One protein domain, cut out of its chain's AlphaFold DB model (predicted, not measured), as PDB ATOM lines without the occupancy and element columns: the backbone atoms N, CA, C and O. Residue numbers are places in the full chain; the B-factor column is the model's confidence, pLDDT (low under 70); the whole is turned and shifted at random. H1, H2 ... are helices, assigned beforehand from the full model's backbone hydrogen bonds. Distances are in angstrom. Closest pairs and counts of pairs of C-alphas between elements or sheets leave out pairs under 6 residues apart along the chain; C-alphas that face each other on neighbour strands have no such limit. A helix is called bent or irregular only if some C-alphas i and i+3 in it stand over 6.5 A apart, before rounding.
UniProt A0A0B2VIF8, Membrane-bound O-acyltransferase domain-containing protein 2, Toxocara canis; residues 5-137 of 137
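Overview. This is residues 5 to 137 of the 137 residues of the protein "Membrane-bound O-acyltransferase domain-containing protein 2" of Toxocara canis (UniProt A0A0B2VIF8). A long helix, H3, folds back on itself at residues 74 and 75 into a V of two arms, and each arm makes a helical hairpin with one long helix, H2 beside H3a and H4 beside H3b, in a flat zigzag. Short H5 packs on H3b and H4, and short H1 sits across the first end of H2. The printed part has 133 residues with five named helices, H1 to H5 in order, and no named strand; the class is all helix. It is loose, with a radius of gyration of the C-alphas of 17.5 A and spans of 50 by 45 by 17 A.

Along the chain. H3, residues 55 to 94, was assigned as one helix by its hydrogen bonds but is bent: C-alphas 73 and 76 are 9.6 A apart. H3a is residues 55 to 73, 28.3 A, and irregular, with C-alphas 59 and 62 6.6 A apart; H3b is residues 76 to 94, 28.2 A. H2 is residues 25 to 47, 32.5 A, and H4 residues 100 to 122, 33.0 A. H1, residues 15 to 21, begins at C-alpha 15 (271.328, 232.358, 245.057); H5, residues 130 to 136, ends at C-alpha 136 (270.681, 213.370, 226.891).

Arrangement. H3a and H3b touch only at the corner, and only just, with 3 pairs of C-alphas within 8 A, at a steep tilt of 39 degrees. H3a touches H2, closest C-alphas Cys 73 and Asn 29 at 5.5 A, at 14 degrees, a shallow tilt, opposite ways. H3b touches H4, Ser 88 to Val 104, 5.4 A, and H5, Leu 81 to Met 134, 6.0 A. H1 touches H2, Ala 18 to Val 25, 5.3 A, about perpendicular at 80 degrees. Every O i to N i+4 pair is within hydrogen-bond range in H1 and H4, against 17 of 19 in H2, 13 of 15 in H3a and H3b, and 2 of 3 in H5.

Size, cuts and confidence. The C-alphas farthest apart, of Ala 20 and Pro 96, are 53.7 A apart. The printed part has no cut and no long link, and residues 51 to 56 stand free. The model's pLDDT is under 70 at residues 5 to 8, 124 to 128 and 137.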
ATOM      1  N   HIS A   5     259.999 219.719 245.385       60.66
ATOM      2  CA  HIS A   5     261.178 218.921 245.773       60.66
ATOM      3  C   HIS A   5     261.285 217.541 245.092       60.66
ATOM      4  O   HIS A   5     262.305 216.862 245.193       60.66
ATOM      5  N   THR A   6     260.228 217.079 244.415       60.22
ATOM      6  CA  THR A   6     260.261 215.827 243.639       60.22
ATOM      7  C   THR A   6     261.039 216.007 242.336       60.22
ATOM      8  O   THR A   6     261.671 215.059 241.878       60.22
ATOM      9  N   PHE A   7     261.006 217.213 241.765       59.69
ATOM     10  CA  PHE A   7     261.573 217.523 240.452       59.69
ATOM     11  C   PHE A   7     262.787 218.449 240.532       59.69
ATOM     12  O   PHE A   7     263.658 218.374 239.667       59.69
ATOM     13  N   TYR A   8     262.852 219.286 241.569       64.06
ATOM     14  CA  TYR A   8     263.962 220.195 241.794       64.06
ATOM     15  C   TYR A   8     264.146 220.472 243.290       64.06
ATOM     16  O   TYR A   8     263.251 220.992 243.953       64.06
ATOM     17  N   ASP A   9     265.321 220.123 243.807       71.44
ATOM     18  CA  ASP A   9     265.766 220.423 245.174       71.44
ATOM     19  C   ASP A   9     267.251 220.831 245.151       71.44
ATOM     20  O   ASP A   9     268.073 220.341 245.922       71.44
ATOM     21  N   GLY A  10     267.617 221.631 244.142       76.88
ATOM     22  CA  GLY A  10     268.998 222.012 243.857       76.88
ATOM     23  C   GLY A  10     269.606 222.957 244.895       76.88
ATOM     24  O   GLY A  10     268.917 223.568 245.712       76.88
ATOM     25  N   SER A  11     270.927 223.105 244.837       82.44
ATOM     26  CA  SER A  11     271.687 223.952 245.757       82.44
ATOM     27  C   SER A  11     271.263 225.425 245.697       82.44
ATOM     28  O   SER A  11     271.113 226.000 244.621       82.44
ATOM     29  N   LEU A  12     271.152 226.075 246.860       84.69
ATOM     30  CA  LEU A  12     270.906 227.520 246.974       84.69
ATOM     31  C   LEU A  12     272.200 228.341 247.119       84.69
ATOM     32  O   LEU A  12     272.152 229.556 247.282       84.69
ATOM     33  N   VAL A  13     273.375 227.708 247.031       85.31
ATOM     34  CA  VAL A  13     274.676 228.380 247.220       85.31
ATOM     35  C   VAL A  13     274.889 229.527 246.224       85.31
ATOM     36  O   VAL A  13     275.497 230.537 246.570       85.31
ATOM     37  N   LEU A  14     274.360 229.406 245.001       85.44
ATOM     38  CA  LEU A  14     274.477 230.427 243.952       85.44
ATOM     39  C   LEU A  14     273.309 231.424 243.924       85.44
ATOM     40  O   LEU A  14     273.244 232.263 243.028       85.44
ATOM     41  N   GLN A  15     272.419 231.394 244.919       84.44
ATOM     42  CA  GLN A  15     271.328 232.358 245.057       84.44
ATOM     43  C   GLN A  15     271.765 233.839 245.014       84.44
ATOM     44  O   GLN A  15     271.106 234.603 244.310       84.44
ATOM     45  N   PRO A  16     272.860 234.291 245.665       85.56
ATOM     46  CA  PRO A  16     273.276 235.695 245.557       85.56
ATOM     47  C   PRO A  16     273.667 236.092 244.126       85.56
ATOM     48  O   PRO A  16     273.383 237.207 243.691       85.56
ATOM     49  N   LEU A  17     274.271 235.173 243.369       84.69
ATOM     50  CA  LEU A  17     274.649 235.400 241.973       84.69
ATOM     51  C   LEU A  17     273.420 235.398 241.048       84.69
ATOM     52  O   LEU A  17     273.331 236.203 240.121       84.69
ATOM     53  N   ALA A  18     272.454 234.523 241.324       86.12
ATOM     54  CA  ALA A  18     271.168 234.467 240.635       86.12
ATOM     55  C   ALA A  18     270.381 235.781 240.799       86.12
ATOM     56  O   ALA A  18     269.950 236.374 239.813       86.12
ATOM     57  N   VAL A  19     270.301 236.311 242.026       87.25
ATOM     58  CA  VAL A  19     269.654 237.606 242.307       87.25
ATOM     59  C   VAL A  19     270.371 238.760 241.602       87.25
ATOM     60  O   VAL A  19     269.712 239.627 241.036       87.25
ATOM     61  N   ALA A  20     271.707 238.760 241.577       88.62
ATOM     62  CA  ALA A  20     272.485 239.802 240.904       88.62
ATOM     63  C   ALA A  20     272.307 239.814 239.373       88.62
ATOM     64  O   ALA A  20     272.441 240.863 238.748       88.62
ATOM     65  N   THR A  21     272.020 238.660 238.768       86.56
ATOM     66  CA  THR A  21     271.882 238.498 237.308       86.56
ATOM     67  C   THR A  21     270.430 238.470 236.829       86.56
ATOM     68  O   THR A  21     270.193 238.564 235.627       86.56
ATOM     69  N   GLY A  22     269.460 238.348 237.740       86.56
ATOM     70  CA  GLY A  22     268.037 238.212 237.414       86.56
ATOM     71  C   GLY A  22     267.665 236.855 236.803       86.56
ATOM     72  O   GLY A  22     266.611 236.735 236.183       86.56
ATOM     73  N   ILE A  23     268.527 235.845 236.942       86.00
ATOM     74  CA  ILE A  23     268.326 234.490 236.414       86.00
ATOM     75  C   ILE A  23     267.891 233.577 237.561       86.00
ATOM     76  O   ILE A  23     268.424 233.685 238.662       86.00
ATOM     77  N   ASP A  24     266.971 232.642 237.312       85.62
ATOM     78  CA  ASP A  24     266.592 231.663 238.332       85.62
ATOM     79  C   ASP A  24     267.773 230.761 238.746       85.62
ATOM     80  O   ASP A  24     268.635 230.384 237.940       85.62
ATOM     81  N   VAL A  25     267.793 230.376 240.024       85.81
ATOM     82  CA  VAL A  25     268.900 229.630 240.647       85.81
ATOM     83  C   VAL A  25     269.143 228.273 239.967       85.81
ATOM     84  O   VAL A  25     270.294 227.865 239.831       85.81
ATOM     85  N   ASP A  26     268.096 227.605 239.473       82.75
ATOM     86  CA  ASP A  26     268.182 226.338 238.725       82.75
ATOM     87  C   ASP A  26     269.037 226.458 237.466       82.75
ATOM     88  O   ASP A  26     269.916 225.629 237.208       82.75
ATOM     89  N   LYS A  27     268.830 227.532 236.705       86.19
ATOM     90  CA  LYS A  27     269.549 227.779 235.453       86.19
ATOM     91  C   LYS A  27     270.991 228.164 235.742       86.19
ATOM     92  O   LYS A  27     271.903 227.682 235.073       86.19
ATOM     93  N   MET A  28     271.198 228.981 236.775       89.06
ATOM     94  CA  MET A  28     272.530 229.389 237.212       89.06
ATOM     95  C   MET A  28     273.375 228.186 237.651       89.06
ATOM     96  O   MET A  28     274.513 228.047 237.201       89.06
ATOM     97  N   ASN A  29     272.815 227.286 238.466       90.25
ATOM     98  CA  ASN A  29     273.499 226.072 238.916       90.25
ATOM     99  C   ASN A  29     273.993 225.230 237.737       90.25
ATOM    100  O   ASN A  29     275.160 224.839 237.704       90.25
ATOM    101  N   LEU A  30     273.134 225.009 236.740       88.06
ATOM    102  CA  LEU A  30     273.487 224.207 235.570       88.06
ATOM    103  C   LEU A  30     274.553 224.851 234.702       88.06
ATOM    104  O   LEU A  30     275.512 224.186 234.312       88.06
ATOM    105  N   VAL A  31     274.410 226.144 234.421       90.69
ATOM    106  CA  VAL A  31     275.375 226.884 233.609       90.69
ATOM    107  C   VAL A  31     276.749 226.867 234.277       90.69
ATOM    108  O   VAL A  31     277.741 226.521 233.636       90.69
ATOM    109  N   VAL A  32     276.813 227.156 235.578       91.31
ATOM    110  CA  VAL A  32     278.072 227.146 236.329       91.31
ATOM    111  C   VAL A  32     278.686 225.745 236.364       91.31
ATOM    112  O   VAL A  32     279.873 225.603 236.066       91.31
ATOM    113  N   CYS A  33     277.904 224.696 236.637       92.06
ATOM    114  CA  CYS A  33     278.395 223.317 236.583       92.06
ATOM    115  C   CYS A  33     278.941 222.945 235.197       92.06
ATOM    116  O   CYS A  33     280.007 222.336 235.109       92.06
ATOM    117  N   GLN A  34     278.272 223.351 234.115       91.31
ATOM    118  CA  GLN A  34     278.732 223.087 232.753       91.31
ATOM    119  C   GLN A  34     280.054 223.806 232.460       91.31
ATOM    120  O   GLN A  34     280.987 223.183 231.950       91.31
ATOM    121  N   PHE A  35     280.186 225.081 232.837       93.94
ATOM    122  CA  PHE A  35     281.435 225.828 232.670       93.94
ATOM    123  C   PHE A  35     282.582 225.248 233.499       93.94
ATOM    124  O   PHE A  35     283.702 225.193 232.999       93.94
ATOM    125  N   ILE A  36     282.321 224.767 234.719       94.31
ATOM    126  CA  ILE A  36     283.327 224.108 235.570       94.31
ATOM    127  C   ILE A  36     283.668 222.698 235.056       94.31
ATOM    128  O   ILE A  36     284.797 222.232 235.224       94.31
ATOM    129  N   SER A  37     282.746 222.014 234.375       93.25
ATOM    130  CA  SER A  37     283.017 220.687 233.809       93.25
ATOM    131  C   SER A  37     284.116 220.705 232.744       93.25
ATOM    132  O   SER A  37     284.892 219.755 232.660       93.25
ATOM    133  N   LEU A  38     284.248 221.797 231.982       93.56
ATOM    134  CA  LEU A  38     285.247 221.945 230.922       93.56
ATOM    135  C   LEU A  38     286.699 221.923 231.445       93.56
ATOM    136  O   LEU A  38     287.480 221.089 230.974       93.56
ATOM    137  N   PRO A  39     287.104 222.765 232.420       93.94
ATOM    138  CA  PRO A  39     288.446 222.699 232.984       93.94
ATOM    139  C   PRO A  39     288.695 221.378 233.719       93.94
ATOM    140  O   PRO A  39     289.794 220.840 233.614       93.94
ATOM    141  N   ILE A  40     287.695 220.802 234.399       93.12
ATOM    142  CA  ILE A  40     287.850 219.480 235.030       93.12
ATOM    143  C   ILE A  40     288.096 218.396 233.977       93.12
ATOM    144  O   ILE A  40     288.986 217.565 234.159       93.12
ATOM    145  N   ALA A  41     287.367 218.416 232.859       91.50
ATOM    146  CA  ALA A  41     287.593 217.496 231.753       91.50
ATOM    147  C   ALA A  41     289.014 217.653 231.197       91.50
ATOM    148  O   ALA A  41     289.721 216.660 231.027       91.50
ATOM    149  N   PHE A  42     289.481 218.890 230.997       91.56
ATOM    150  CA  PHE A  42     290.851 219.153 230.557       91.56
ATOM    151  C   PHE A  42     291.902 218.604 231.538       91.56
ATOM    152  O   PHE A  42     292.872 217.969 231.118       91.56
ATOM    153  N   ILE A  43     291.694 218.783 232.847       90.12
ATOM    154  CA  ILE A  43     292.557 218.218 233.897       90.12
ATOM    155  C   ILE A  43     292.548 216.687 233.831       90.12
ATOM    156  O   ILE A  43     293.613 216.069 233.819       90.12
ATOM    157  N   HIS A  44     291.372 216.065 233.730       88.44
ATOM    158  CA  HIS A  44     291.244 214.617 233.598       88.44
ATOM    159  C   HIS A  44     292.027 214.098 232.381       88.44
ATOM    160  O   HIS A  44     292.850 213.193 232.520       88.44
ATOM    161  N   TYR A  45     291.862 214.720 231.210       86.88
ATOM    162  CA  TYR A  45     292.588 214.332 229.997       86.88
ATOM    163  C   TYR A  45     294.108 214.504 230.122       86.88
ATOM    164  O   TYR A  45     294.859 213.636 229.680       86.88
ATOM    165  N   LYS A  46     294.577 215.597 230.733       86.31
ATOM    166  CA  LYS A  46     296.011 215.911 230.823       86.31
ATOM    167  C   LYS A  46     296.744 215.096 231.891       86.31
ATOM    168  O   LYS A  46     297.891 214.695 231.684       86.31
ATOM    169  N   TYR A  47     296.116 214.876 233.044       84.44
ATOM    170  CA  TYR A  47     296.781 214.291 234.210       84.44
ATOM    171  C   TYR A  47     296.448 212.810 234.422       84.44
ATOM    172  O   TYR A  47     297.297 212.081 234.931       84.44
ATOM    173  N   MET A  48     295.286 212.328 233.966       82.62
ATOM    174  CA  MET A  48     294.847 210.934 234.152       82.62
ATOM    175  C   MET A  48     295.097 210.069 232.910       82.62
ATOM    176  O   MET A  48     294.279 209.238 232.506       82.62
ATOM    177  N   ALA A  49     296.270 210.256 232.300       77.56
ATOM    178  CA  ALA A  49     296.734 209.435 231.190       77.56
ATOM    179  C   ALA A  49     296.919 207.967 231.620       77.56
ATOM    180  O   ALA A  49     297.256 207.677 232.769       77.56
ATOM    181  N   ALA A  50     296.757 207.039 230.669       75.31
ATOM    182  CA  ALA A  50     296.795 205.586 230.902       75.31
ATOM    183  C   ALA A  50     298.057 205.093 231.634       75.31
ATOM    184  O   ALA A  50     298.008 204.088 232.330       75.31
ATOM    185  N   ASN A  51     299.171 205.806 231.464       77.12
ATOM    186  CA  ASN A  51     300.469 205.449 232.028       77.12
ATOM    187  C   ASN A  51     300.706 206.034 233.436       77.12
ATOM    188  O   ASN A  51     301.705 205.735 234.076       77.12
ATOM    189  N   ARG A  52     299.823 206.924 233.912       78.50
ATOM    190  CA  ARG A  52     300.006 207.672 235.170       78.50
ATOM    191  C   ARG A  52     299.017 207.282 236.259       78.50
ATOM    192  O   ARG A  52     299.298 207.505 237.430       78.50
ATOM    193  N   VAL A  53     297.866 206.722 235.889       86.94
ATOM    194  CA  VAL A  53     296.774 206.425 236.818       86.94
ATOM    195  C   VAL A  53     296.170 205.056 236.508       86.94
ATOM    196  O   VAL A  53     296.037 204.673 235.347       86.94
ATOM    197  N   SER A  54     295.767 204.327 237.553       85.69
ATOM    198  CA  SER A  54     295.071 203.043 237.421       85.69
ATOM    199  C   SER A  54     293.784 203.166 236.594       85.69
ATOM    200  O   SER A  54     293.034 204.143 236.700       85.69
ATOM    201  N   ARG A  55     293.488 202.120 235.810       87.19
ATOM    202  CA  ARG A  55     292.278 202.011 234.979       87.19
ATOM    203  C   ARG A  55     291.002 202.264 235.784       87.19
ATOM    204  O   ARG A  55     290.103 202.932 235.279       87.19
ATOM    205  N   THR A  56     290.937 201.766 237.019       88.38
ATOM    206  CA  THR A  56     289.765 201.912 237.895       88.38
ATOM    207  C   THR A  56     289.490 203.372 238.223       88.38
ATOM    208  O   THR A  56     288.367 203.835 238.069       88.38
ATOM    209  N   VAL A  57     290.523 204.125 238.604       87.06
ATOM    210  CA  VAL A  57     290.380 205.539 238.974       87.06
ATOM    211  C   VAL A  57     289.981 206.370 237.753       87.06
ATOM    212  O   VAL A  57     289.095 207.212 237.845       87.06
ATOM    213  N   ARG A  58     290.560 206.081 236.581       88.12
ATOM    214  CA  ARG A  58     290.202 206.751 235.321       88.12
ATOM    215  C   ARG A  58     288.750 206.496 234.893       88.12
ATOM    216  O   ARG A  58     288.134 207.361 234.289       88.12
ATOM    217  N   LEU A  59     288.208 205.313 235.182       89.75
ATOM    218  CA  LEU A  59     286.813 204.977 234.876       89.75
ATOM    219  C   LEU A  59     285.832 205.531 235.915       89.75
ATOM    220  O   LEU A  59     284.732 205.925 235.549       89.75
ATOM    221  N   ALA A  60     286.218 205.565 237.190       92.00
ATOM    222  CA  ALA A  60     285.348 205.997 238.281       92.00
ATOM    223  C   ALA A  60     285.291 207.524 238.450       92.00
ATOM    224  O   ALA A  60     284.280 208.051 238.905       92.00
ATOM    225  N   PHE A  61     286.350 208.248 238.077       91.94
ATOM    226  CA  PHE A  61     286.428 209.694 238.282       91.94
ATOM    227  C   PHE A  61     285.360 210.487 237.501       91.94
ATOM    228  O   PHE A  61     284.633 211.252 238.138       91.94
ATOM    229  N   PRO A  62     285.181 210.306 236.172       91.81
ATOM    230  CA  PRO A  62     284.153 211.038 235.430       91.81
ATOM    231  C   PRO A  62     282.722 210.854 235.968       91.81
ATOM    232  O   PRO A  62     282.061 211.869 236.197       91.81
ATOM    233  N   PRO A  63     282.226 209.624 236.235       91.75
ATOM    234  CA  PRO A  63     280.887 209.458 236.789       91.75
ATOM    235  C   PRO A  63     280.774 209.994 238.220       91.75
ATOM    236  O   PRO A  63     279.730 210.538 238.559       91.75
ATOM    237  N   ALA A  64     281.824 209.925 239.047       93.25
ATOM    238  CA  ALA A  64     281.790 210.502 240.393       93.25
ATOM    239  C   ALA A  64     281.587 212.029 240.363       93.25
ATOM    240  O   ALA A  64     280.723 212.553 241.068       93.25
ATOM    241  N   ILE A  65     282.330 212.737 239.506       94.12
ATOM    242  CA  ILE A  65     282.160 214.185 239.316       94.12
ATOM    243  C   ILE A  65     280.793 214.502 238.696       94.12
ATOM    244  O   ILE A  65     280.107 215.412 239.159       94.12
ATOM    245  N   GLY A  66     280.368 213.736 237.688       91.94
ATOM    246  CA  GLY A  66     279.067 213.919 237.042       91.94
ATOM    247  C   GLY A  66     277.893 213.768 238.015       91.94
ATOM    248  O   GLY A  66     276.993 214.605 238.024       91.94
ATOM    249  N   ILE A  67     277.930 212.755 238.888       92.25
ATOM    250  CA  ILE A  67     276.922 212.549 239.939       92.25
ATOM    251  C   ILE A  67     276.936 213.712 240.935       92.25
ATOM    252  O   ILE A  67     275.868 214.204 241.297       92.25
ATOM    253  N   ALA A  68     278.117 214.195 241.338       92.75
ATOM    254  CA  ALA A  68     278.227 215.349 242.230       92.75
ATOM    255  C   ALA A  68     277.602 216.615 241.615       92.75
ATOM    256  O   ALA A  68     276.860 217.325 242.292       92.75
ATOM    257  N   PHE A  69     277.830 216.870 240.323       92.25
ATOM    258  CA  PHE A  69     277.197 217.982 239.607       92.25
ATOM    259  C   PHE A  69     275.692 217.812 239.453       92.25
ATOM    260  O   PHE A  69     274.949 218.762 239.695       92.25
ATOM    261  N   CYS A  70     275.221 216.610 239.122       90.19
ATOM    262  CA  CYS A  70     273.789 216.339 239.046       90.19
ATOM    263  C   CYS A  70     273.113 216.544 240.407       90.19
ATOM    264  O   CYS A  70     272.034 217.125 240.473       90.19
ATOM    265  N   TYR A  71     273.752 216.127 241.502       90.44
ATOM    266  CA  TYR A  71     273.224 216.344 242.846       90.44
ATOM    267  C   TYR A  71     273.215 217.831 243.209       90.44
ATOM    268  O   TYR A  71     272.228 218.326 243.738       90.44
ATOM    269  N   PHE A  72     274.268 218.575 242.867       89.94
ATOM    270  CA  PHE A  72     274.303 220.020 243.081       89.94
ATOM    271  C   PHE A  72     273.184 220.753 242.322       89.94
ATOM    272  O   PHE A  72     272.544 221.644 242.881       89.94
ATOM    273  N   CYS A  73     272.925 220.363 241.071       87.81
ATOM    274  CA  CYS A  73     271.927 221.013 240.224       87.81
ATOM    275  C   CYS A  73     270.492 220.615 240.578       87.81
ATOM    276  O   CYS A  73     269.623 221.474 240.606       87.81
ATOM    277  N   TYR A  74     270.235 219.332 240.844       85.12
ATOM    278  CA  TYR A  74     268.877 218.781 240.926       85.12
ATOM    279  C   TYR A  74     268.500 218.258 242.320       85.12
ATOM    280  O   TYR A  74     267.327 217.973 242.578       85.12
ATOM    281  N   GLY A  75     269.475 218.108 243.219       86.75
ATOM    282  CA  GLY A  75     269.291 217.573 244.564       86.75
ATOM    283  C   GLY A  75     268.710 216.165 244.562       86.75
ATOM    284  O   GLY A  75     269.152 215.278 243.827       86.75
ATOM    285  N   ASN A  76     267.662 215.971 245.361       84.38
ATOM    286  CA  ASN A  76     266.965 214.694 245.517       84.38
ATOM    287  C   ASN A  76     266.315 214.165 244.225       84.38
ATOM    288  O   ASN A  76     266.001 212.973 244.141       84.38
ATOM    289  N   ALA A  77     266.129 215.006 243.203       85.38
ATOM    290  CA  ALA A  77     265.587 214.578 241.915       85.38
ATOM    291  C   ALA A  77     266.561 213.683 241.120       85.38
ATOM    292  O   ALA A  77     266.115 212.924 240.258       85.38
ATOM    293  N   ILE A  78     267.860 213.659 241.469       88.94
ATOM    294  CA  ILE A  78     268.867 212.777 240.847       88.94
ATOM    295  C   ILE A  78     268.487 211.287 240.911       88.94
ATOM    296  O   ILE A  78     268.907 210.499 240.065       88.94
ATOM    297  N   LYS A  79     267.641 210.887 241.871       88.19
ATOM    298  CA  LYS A  79     267.118 209.517 241.982       88.19
ATOM    299  C   LYS A  79     266.461 209.027 240.687       88.19
ATOM    300  O   LYS A  79     266.588 207.852 240.364       88.19
ATOM    301  N   HIS A  80     265.800 209.914 239.939       89.00
ATOM    302  CA  HIS A  80     265.146 209.572 238.675       89.00
ATOM    303  C   HIS A  80     266.180 209.208 237.604       89.00
ATOM    304  O   HIS A  80     266.055 208.175 236.950       89.00
ATOM    305  N   LEU A  81     267.257 209.993 237.508       89.56
ATOM    306  CA  LEU A  81     268.382 209.722 236.615       89.56
ATOM    307  C   LEU A  81     269.099 208.417 236.991       89.56
ATOM    308  O   LEU A  81     269.294 207.552 236.141       89.56
ATOM    309  N   LEU A  82     269.441 208.239 238.272       91.25
ATOM    310  CA  LEU A  82     270.120 207.029 238.748       91.25
ATOM    311  C   LEU A  82     269.258 205.777 238.562       91.25
ATOM    312  O   LEU A  82     269.774 204.740 238.154       91.25
ATOM    313  N   SER A  83     267.949 205.874 238.810       90.75
ATOM    314  CA  SER A  83     267.006 204.785 238.558       90.75
ATOM    315  C   SER A  83     266.957 204.425 237.075       90.75
ATOM    316  O   SER A  83     266.975 203.241 236.743       90.75
ATOM    317  N   ASN A  84     266.919 205.424 236.184       91.62
ATOM    318  CA  ASN A  84     266.888 205.187 234.745       91.62
ATOM    319  C   ASN A  84     268.149 204.447 234.271       91.62
ATOM    320  O   ASN A  84     268.054 203.449 233.559       91.62
ATOM    321  N   ILE A  85     269.324 204.881 234.743       91.62
ATOM    322  CA  ILE A  85     270.617 204.256 234.431       91.62
ATOM    323  C   ILE A  85     270.687 202.830 234.992       91.62
ATOM    324  O   ILE A  85     271.054 201.904 234.271       91.62
ATOM    325  N   ALA A  86     270.323 202.630 236.262       92.88
ATOM    326  CA  ALA A  86     270.422 201.333 236.927       92.88
ATOM    327  C   ALA A  86     269.510 200.278 236.285       92.88
ATOM    328  O   ALA A  86     269.947 199.155 236.031       92.88
ATOM    329  N   ILE A  87     268.260 200.641 235.978       93.56
ATOM    330  CA  ILE A  87     267.314 199.719 235.342       93.56
ATOM    331  C   ILE A  87     267.726 199.454 233.894       93.56
ATOM    332  O   ILE A  87     267.730 198.300 233.474       93.56
ATOM    333  N   SER A  88     268.167 200.474 233.153       92.94
ATOM    334  CA  SER A  88     268.707 200.281 231.800       92.94
ATOM    335  C   SER A  88     269.913 199.340 231.804       92.94
ATOM    336  O   SER A  88     270.008 198.445 230.967       92.94
ATOM    337  N   PHE A  89     270.808 199.474 232.785       93.25
ATOM    338  CA  PHE A  89     271.956 198.588 232.950       93.25
ATOM    339  C   PHE A  89     271.561 197.145 233.282       93.25
ATOM    340  O   PHE A  89     272.128 196.206 232.716       93.25
ATOM    341  N   ALA A  90     270.565 196.963 234.150       94.25
ATOM    342  CA  ALA A  90     270.005 195.650 234.442       94.25
ATOM    343  C   ALA A  90     269.356 195.028 233.193       94.25
ATOM    344  O   ALA A  90     269.623 193.871 232.876       94.25
ATOM    345  N   LEU A  91     268.579 195.800 232.429       93.38
ATOM    346  CA  LEU A  91     267.967 195.344 231.178       93.38
ATOM    347  C   LEU A  91     269.015 194.931 230.141       93.38
ATOM    348  O   LEU A  91     268.803 193.934 229.453       93.38
ATOM    349  N   MET A  92     270.150 195.632 230.064       93.31
ATOM    350  CA  MET A  92     271.269 195.241 229.200       93.31
ATOM    351  C   MET A  92     271.884 193.889 229.583       93.31
ATOM    352  O   MET A  92     272.331 193.171 228.696       93.31
ATOM    353  N   HIS A  93     271.900 193.527 230.870       93.31
ATOM    354  CA  HIS A  93     272.437 192.238 231.331       93.31
ATOM    355  C   HIS A  93     271.436 191.086 231.221       93.31
ATOM    356  O   HIS A  93     271.840 189.941 231.037       93.31
ATOM    357  N   LEU A  94     270.144 191.375 231.378       92.81
ATOM    358  CA  LEU A  94     269.094 190.356 231.442       92.81
ATOM    359  C   LEU A  94     268.464 190.054 230.079       92.81
ATOM    360  O   LEU A  94     267.925 188.965 229.886       92.81
ATOM    361  N   SER A  95     268.486 191.007 229.146       90.88
ATOM    362  CA  SER A  95     267.797 190.855 227.863       90.88
ATOM    363  C   SER A  95     268.673 190.138 226.828       90.88
ATOM    364  O   SER A  95     269.882 190.368 226.776       90.88
ATOM    365  N   PRO A  96     268.078 189.318 225.945       90.38
ATOM    366  CA  PRO A  96     268.798 188.720 224.827       90.38
ATOM    367  C   PRO A  96     269.341 189.802 223.877       90.38
ATOM    368  O   PRO A  96     268.632 190.778 223.601       90.38
ATOM    369  N   PRO A  97     270.563 189.634 223.332       90.00
ATOM    370  CA  PRO A  97     271.291 190.675 222.593       90.00
ATOM    371  C   PRO A  97     270.528 191.225 221.377       90.00
ATOM    372  O   PRO A  97     270.693 192.385 221.008       90.00
ATOM    373  N   GLU A  98     269.633 190.422 220.805       91.62
ATOM    374  CA  GLU A  98     268.749 190.784 219.693       91.62
ATOM    375  C   GLU A  98     267.716 191.866 220.058       91.62
ATOM    376  O   GLU A  98     267.311 192.649 219.199       91.62
ATOM    377  N   TYR A  99     267.297 191.938 221.326       92.31
ATOM    378  CA  TYR A  99     266.205 192.804 221.784       92.31
ATOM    379  C   TYR A  99     266.622 193.832 222.839       92.31
ATOM    380  O   TYR A  99     265.832 194.732 223.120       92.31
ATOM    381  N   VAL A 100     267.850 193.762 223.376       93.56
ATOM    382  CA  VAL A 100     268.373 194.689 224.407       93.56
ATOM    383  C   VAL A 100     268.052 196.149 224.083       93.56
ATOM    384  O   VAL A 100     267.504 196.862 224.921       93.56
ATOM    385  N   HIS A 101     268.336 196.591 222.855       92.25
ATOM    386  CA  HIS A 101     268.113 197.976 222.442       92.25
ATOM    387  C   HIS A 101     266.629 198.375 222.492       92.25
ATOM    388  O   HIS A 101     266.315 199.480 222.924       92.25
ATOM    389  N   LYS A 102     265.708 197.473 222.118       93.50
ATOM    390  CA  LYS A 102     264.257 197.720 222.187       93.50
ATOM    391  C   LYS A 102     263.780 197.774 223.633       93.50
ATOM    392  O   LYS A 102     263.008 198.660 223.977       93.50
ATOM    393  N   CYS A 103     264.253 196.858 224.476       93.06
ATOM    394  CA  CYS A 103     263.892 196.805 225.891       93.06
ATOM    395  C   CYS A 103     264.341 198.068 226.635       93.06
ATOM    396  O   CYS A 103     263.530 198.698 227.312       93.06
ATOM    397  N   VAL A 104     265.604 198.469 226.466       93.69
ATOM    398  CA  VAL A 104     266.150 199.690 227.078       93.69
ATOM    399  C   VAL A 104     265.432 200.928 226.546       93.69
ATOM    400  O   VAL A 104     265.023 201.775 227.331       93.69
ATOM    401  N   PHE A 105     265.205 201.014 225.231       92.88
ATOM    402  CA  PHE A 105     264.491 202.142 224.635       92.88
ATOM    403  C   PHE A 105     263.064 202.282 225.176       92.88
ATOM    404  O   PHE A 105     262.677 203.370 225.597       92.88
ATOM    405  N   LEU A 106     262.292 201.189 225.198       94.44
ATOM    406  CA  LEU A 106     260.918 201.191 225.702       94.44
ATOM    407  C   LEU A 106     260.859 201.618 227.168       94.44
ATOM    408  O   LEU A 106     259.989 202.406 227.537       94.44
ATOM    409  N   PHE A 107     261.793 201.132 227.986       93.19
ATOM    410  CA  PHE A 107     261.875 201.518 229.385       93.19
ATOM    411  C   PHE A 107     262.229 203.003 229.547       93.19
ATOM    412  O   PHE A 107     261.456 203.741 230.156       93.19
ATOM    413  N   SER A 108     263.341 203.463 228.965       92.31
ATOM    414  CA  SER A 108     263.817 204.844 229.122       92.31
ATOM    415  C   SER A 108     262.817 205.864 228.581       92.31
ATOM    416  O   SER A 108     262.500 206.843 229.257       92.31
ATOM    417  N   MET A 109     262.256 205.620 227.391       93.12
ATOM    418  CA  MET A 109     261.247 206.508 226.809       93.12
ATOM    419  C   MET A 109     259.930 206.458 227.579       93.12
ATOM    420  O   MET A 109     259.340 207.504 227.837       93.12
ATOM    421  N   GLY A 110     259.478 205.273 227.999       93.19
ATOM    422  CA  GLY A 110     258.276 205.140 228.821       93.19
ATOM    423  C   GLY A 110     258.408 205.880 230.155       93.19
ATOM    424  O   GLY A 110     257.488 206.583 230.574       93.19
ATOM    425  N   TYR A 111     259.578 205.790 230.787       91.62
ATOM    426  CA  TYR A 111     259.877 206.485 232.032       91.62
ATOM    427  C   TYR A 111     259.924 208.010 231.855       91.62
ATOM    428  O   TYR A 111     259.326 208.740 232.649       91.62
ATOM    429  N   LEU A 112     260.562 208.495 230.782       91.00
ATOM    430  CA  LEU A 112     260.560 209.913 230.410       91.00
ATOM    431  C   LEU A 112     259.135 210.439 230.198       91.00
ATOM    432  O   LEU A 112     258.764 211.456 230.785       91.00
ATOM    433  N   VAL A 113     258.313 209.732 229.415       91.75
ATOM    434  CA  VAL A 113     256.907 210.099 229.169       91.75
ATOM    435  C   VAL A 113     256.127 210.174 230.478       91.75
ATOM    436  O   VAL A 113     255.418 211.154 230.714       91.75
ATOM    437  N   PHE A 114     256.292 209.183 231.358       90.19
ATOM    438  CA  PHE A 114     255.630 209.166 232.658       90.19
ATOM    439  C   PHE A 114     256.006 210.383 233.513       90.19
ATOM    440  O   PHE A 114     255.119 211.037 234.060       90.19
ATOM    441  N   ILE A 115     257.292 210.733 233.602       87.31
ATOM    442  CA  ILE A 115     257.729 211.891 234.395       87.31
ATOM    443  C   ILE A 115     257.242 213.204 233.782       87.31
ATOM    444  O   ILE A 115     256.807 214.082 234.525       87.31
ATOM    445  N   HIS A 116     257.262 213.350 232.456       87.06
ATOM    446  CA  HIS A 116     256.725 214.547 231.803       87.06
ATOM    447  C   HIS A 116     255.230 214.718 232.045       87.06
ATOM    448  O   HIS A 116     254.785 215.824 232.355       87.06
ATOM    449  N   TRP A 117     254.467 213.629 231.948       88.38
ATOM    450  CA  TRP A 117     253.042 213.639 232.249       88.38
ATOM    451  C   TRP A 117     252.778 213.978 233.721       88.38
ATOM    452  O   TRP A 117     251.983 214.868 234.021       88.38
ATOM    453  N   TYR A 118     253.506 213.342 234.639       84.62
ATOM    454  CA  TYR A 118     253.402 213.595 236.077       84.62
ATOM    455  C   TYR A 118     253.782 215.039 236.446       84.62
ATOM    456  O   TYR A 118     253.125 215.667 237.274       84.62
ATOM    457  N   ARG A 119     254.801 215.607 235.788       80.00
ATOM    458  CA  ARG A 119     255.191 217.015 235.935       80.00
ATOM    459  C   ARG A 119     254.085 217.948 235.466       80.00
ATOM    460  O   ARG A 119     253.735 218.865 236.199       80.00
ATOM    461  N   TRP A 120     253.536 217.706 234.275       83.94
ATOM    462  CA  TRP A 120     252.438 218.501 233.724       83.94
ATOM    463  C   TRP A 120     251.203 218.497 234.636       83.94
ATOM    464  O   TRP A 120     250.523 219.510 234.752       83.94
ATOM    465  N   TYR A 121     250.948 217.385 235.328       84.00
ATOM    466  CA  TYR A 121     249.828 217.265 236.258       84.00
ATOM    467  C   TYR A 121     250.008 218.064 237.567       84.00
ATOM    468  O   TYR A 121     249.018 218.501 238.148       84.00
ATOM    469  N   ILE A 122     251.243 218.248 238.055       78.88
ATOM    470  CA  ILE A 122     251.510 218.811 239.398       78.88
ATOM    471  C   ILE A 122     252.071 220.233 239.358       78.88
ATOM    472  O   ILE A 122     251.756 221.030 240.240       78.88
ATOM    473  N   LEU A 123     252.946 220.552 238.400       74.62
ATOM    474  CA  LEU A 123     253.648 221.834 238.365       74.62
ATOM    475  C   LEU A 123     252.926 222.835 237.464       74.62
ATOM    476  O   LEU A 123     252.709 222.587 236.282       74.62
ATOM    477  N   THR A 124     252.653 224.014 238.018       69.06
ATOM    478  CA  THR A 124     252.067 225.153 237.294       69.06
ATOM    479  C   THR A 124     253.121 226.113 236.726       69.06
ATOM    480  O   THR A 124     252.789 226.971 235.913       69.06
ATOM    481  N   SER A 125     254.386 225.995 237.148       66.31
ATOM    482  CA  SER A 125     255.497 226.877 236.760       66.31
ATOM    483  C   SER A 125     256.657 226.111 236.113       66.31
ATOM    484  O   SER A 125     256.858 224.920 236.359       66.31
ATOM    485  N   TYR A 126     257.418 226.802 235.258       67.06
ATOM    486  CA  TYR A 126     258.542 226.233 234.513       67.06
ATOM    487  C   TYR A 126     259.859 226.372 235.292       67.06
ATOM    488  O   TYR A 126     260.355 227.480 235.487       67.06
ATOM    489  N   SER A 127     260.448 225.245 235.687       66.62
ATOM    490  CA  SER A 127     261.782 225.141 236.299       66.62
ATOM    491  C   SER A 127     262.647 224.191 235.476       66.62
ATOM    492  O   SER A 127     262.112 223.205 234.964       66.62
ATOM    493  N   ILE A 128     263.963 224.421 235.379       69.25
ATOM    494  CA  ILE A 128     264.839 223.414 234.771       69.25
ATOM    495  C   ILE A 128     264.916 222.198 235.697       69.25
ATOM    496  O   ILE A 128     265.413 222.270 236.818       69.25
ATOM    497  N   ASP A 129     264.414 221.072 235.209       74.31
ATOM    498  CA  ASP A 129     264.272 219.832 235.956       74.31
ATOM    499  C   ASP A 129     265.169 218.710 235.413       74.31
ATOM    500  O   ASP A 129     265.747 218.788 234.325       74.31
ATOM    501  N   ILE A 130     265.270 217.632 236.193       76.88
ATOM    502  CA  ILE A 130     266.121 216.466 235.902       76.88
ATOM    503  C   ILE A 130     265.784 215.771 234.571       76.88
ATOM    504  O   ILE A 130     266.632 215.083 234.000       76.88
ATOM    505  N   THR A 131     264.566 215.960 234.045       82.06
ATOM    506  CA  THR A 131     264.153 215.358 232.767       82.06
ATOM    507  C   THR A 131     265.025 215.814 231.604       82.06
ATOM    508  O   THR A 131     265.325 214.999 230.739       82.06
ATOM    509  N   GLY A 132     265.509 217.063 231.610       80.88
ATOM    510  CA  GLY A 132     266.408 217.561 230.570       80.88
ATOM    511  C   GLY A 132     267.712 216.765 230.494       80.88
ATOM    512  O   GLY A 132     268.137 216.383 229.408       80.88
ATOM    513  N   SER A 133     268.321 216.436 231.638       80.44
ATOM    514  CA  SER A 133     269.522 215.587 231.663       80.44
ATOM    515  C   SER A 133     269.219 214.161 231.229       80.44
ATOM    516  O   SER A 133     270.016 213.556 230.524       80.44
ATOM    517  N   MET A 134     268.063 213.627 231.630       83.50
ATOM    518  CA  MET A 134     267.641 212.273 231.267       83.50
ATOM    519  C   MET A 134     267.331 212.100 229.775       83.50
ATOM    520  O   MET A 134     267.329 210.973 229.301       83.50
ATOM    521  N   MET A 135     267.046 213.176 229.037       83.56
ATOM    522  CA  MET A 135     266.904 213.106 227.577       83.56
ATOM    523  C   MET A 135     268.247 212.905 226.868       83.56
ATOM    524  O   MET A 135     268.280 212.378 225.760       83.56
ATOM    525  N   VAL A 136     269.333 213.389 227.475       76.44
ATOM    526  CA  VAL A 136     270.681 213.370 226.891       76.44
ATOM    527  C   VAL A 136     271.492 212.163 227.378       76.44
ATOM    528  O   VAL A 136     272.382 211.711 226.659       76.44
ATOM    529  N   ALA A 137     271.210 211.676 228.590       63.53
ATOM    530  CA  ALA A 137     271.897 210.563 229.248       63.53
ATOM    531  C   ALA A 137     271.380 209.190 228.795       63.53
ATOM    532  O   ALA A 137     272.240 208.307 228.573       63.53
TER     533      ALA A 137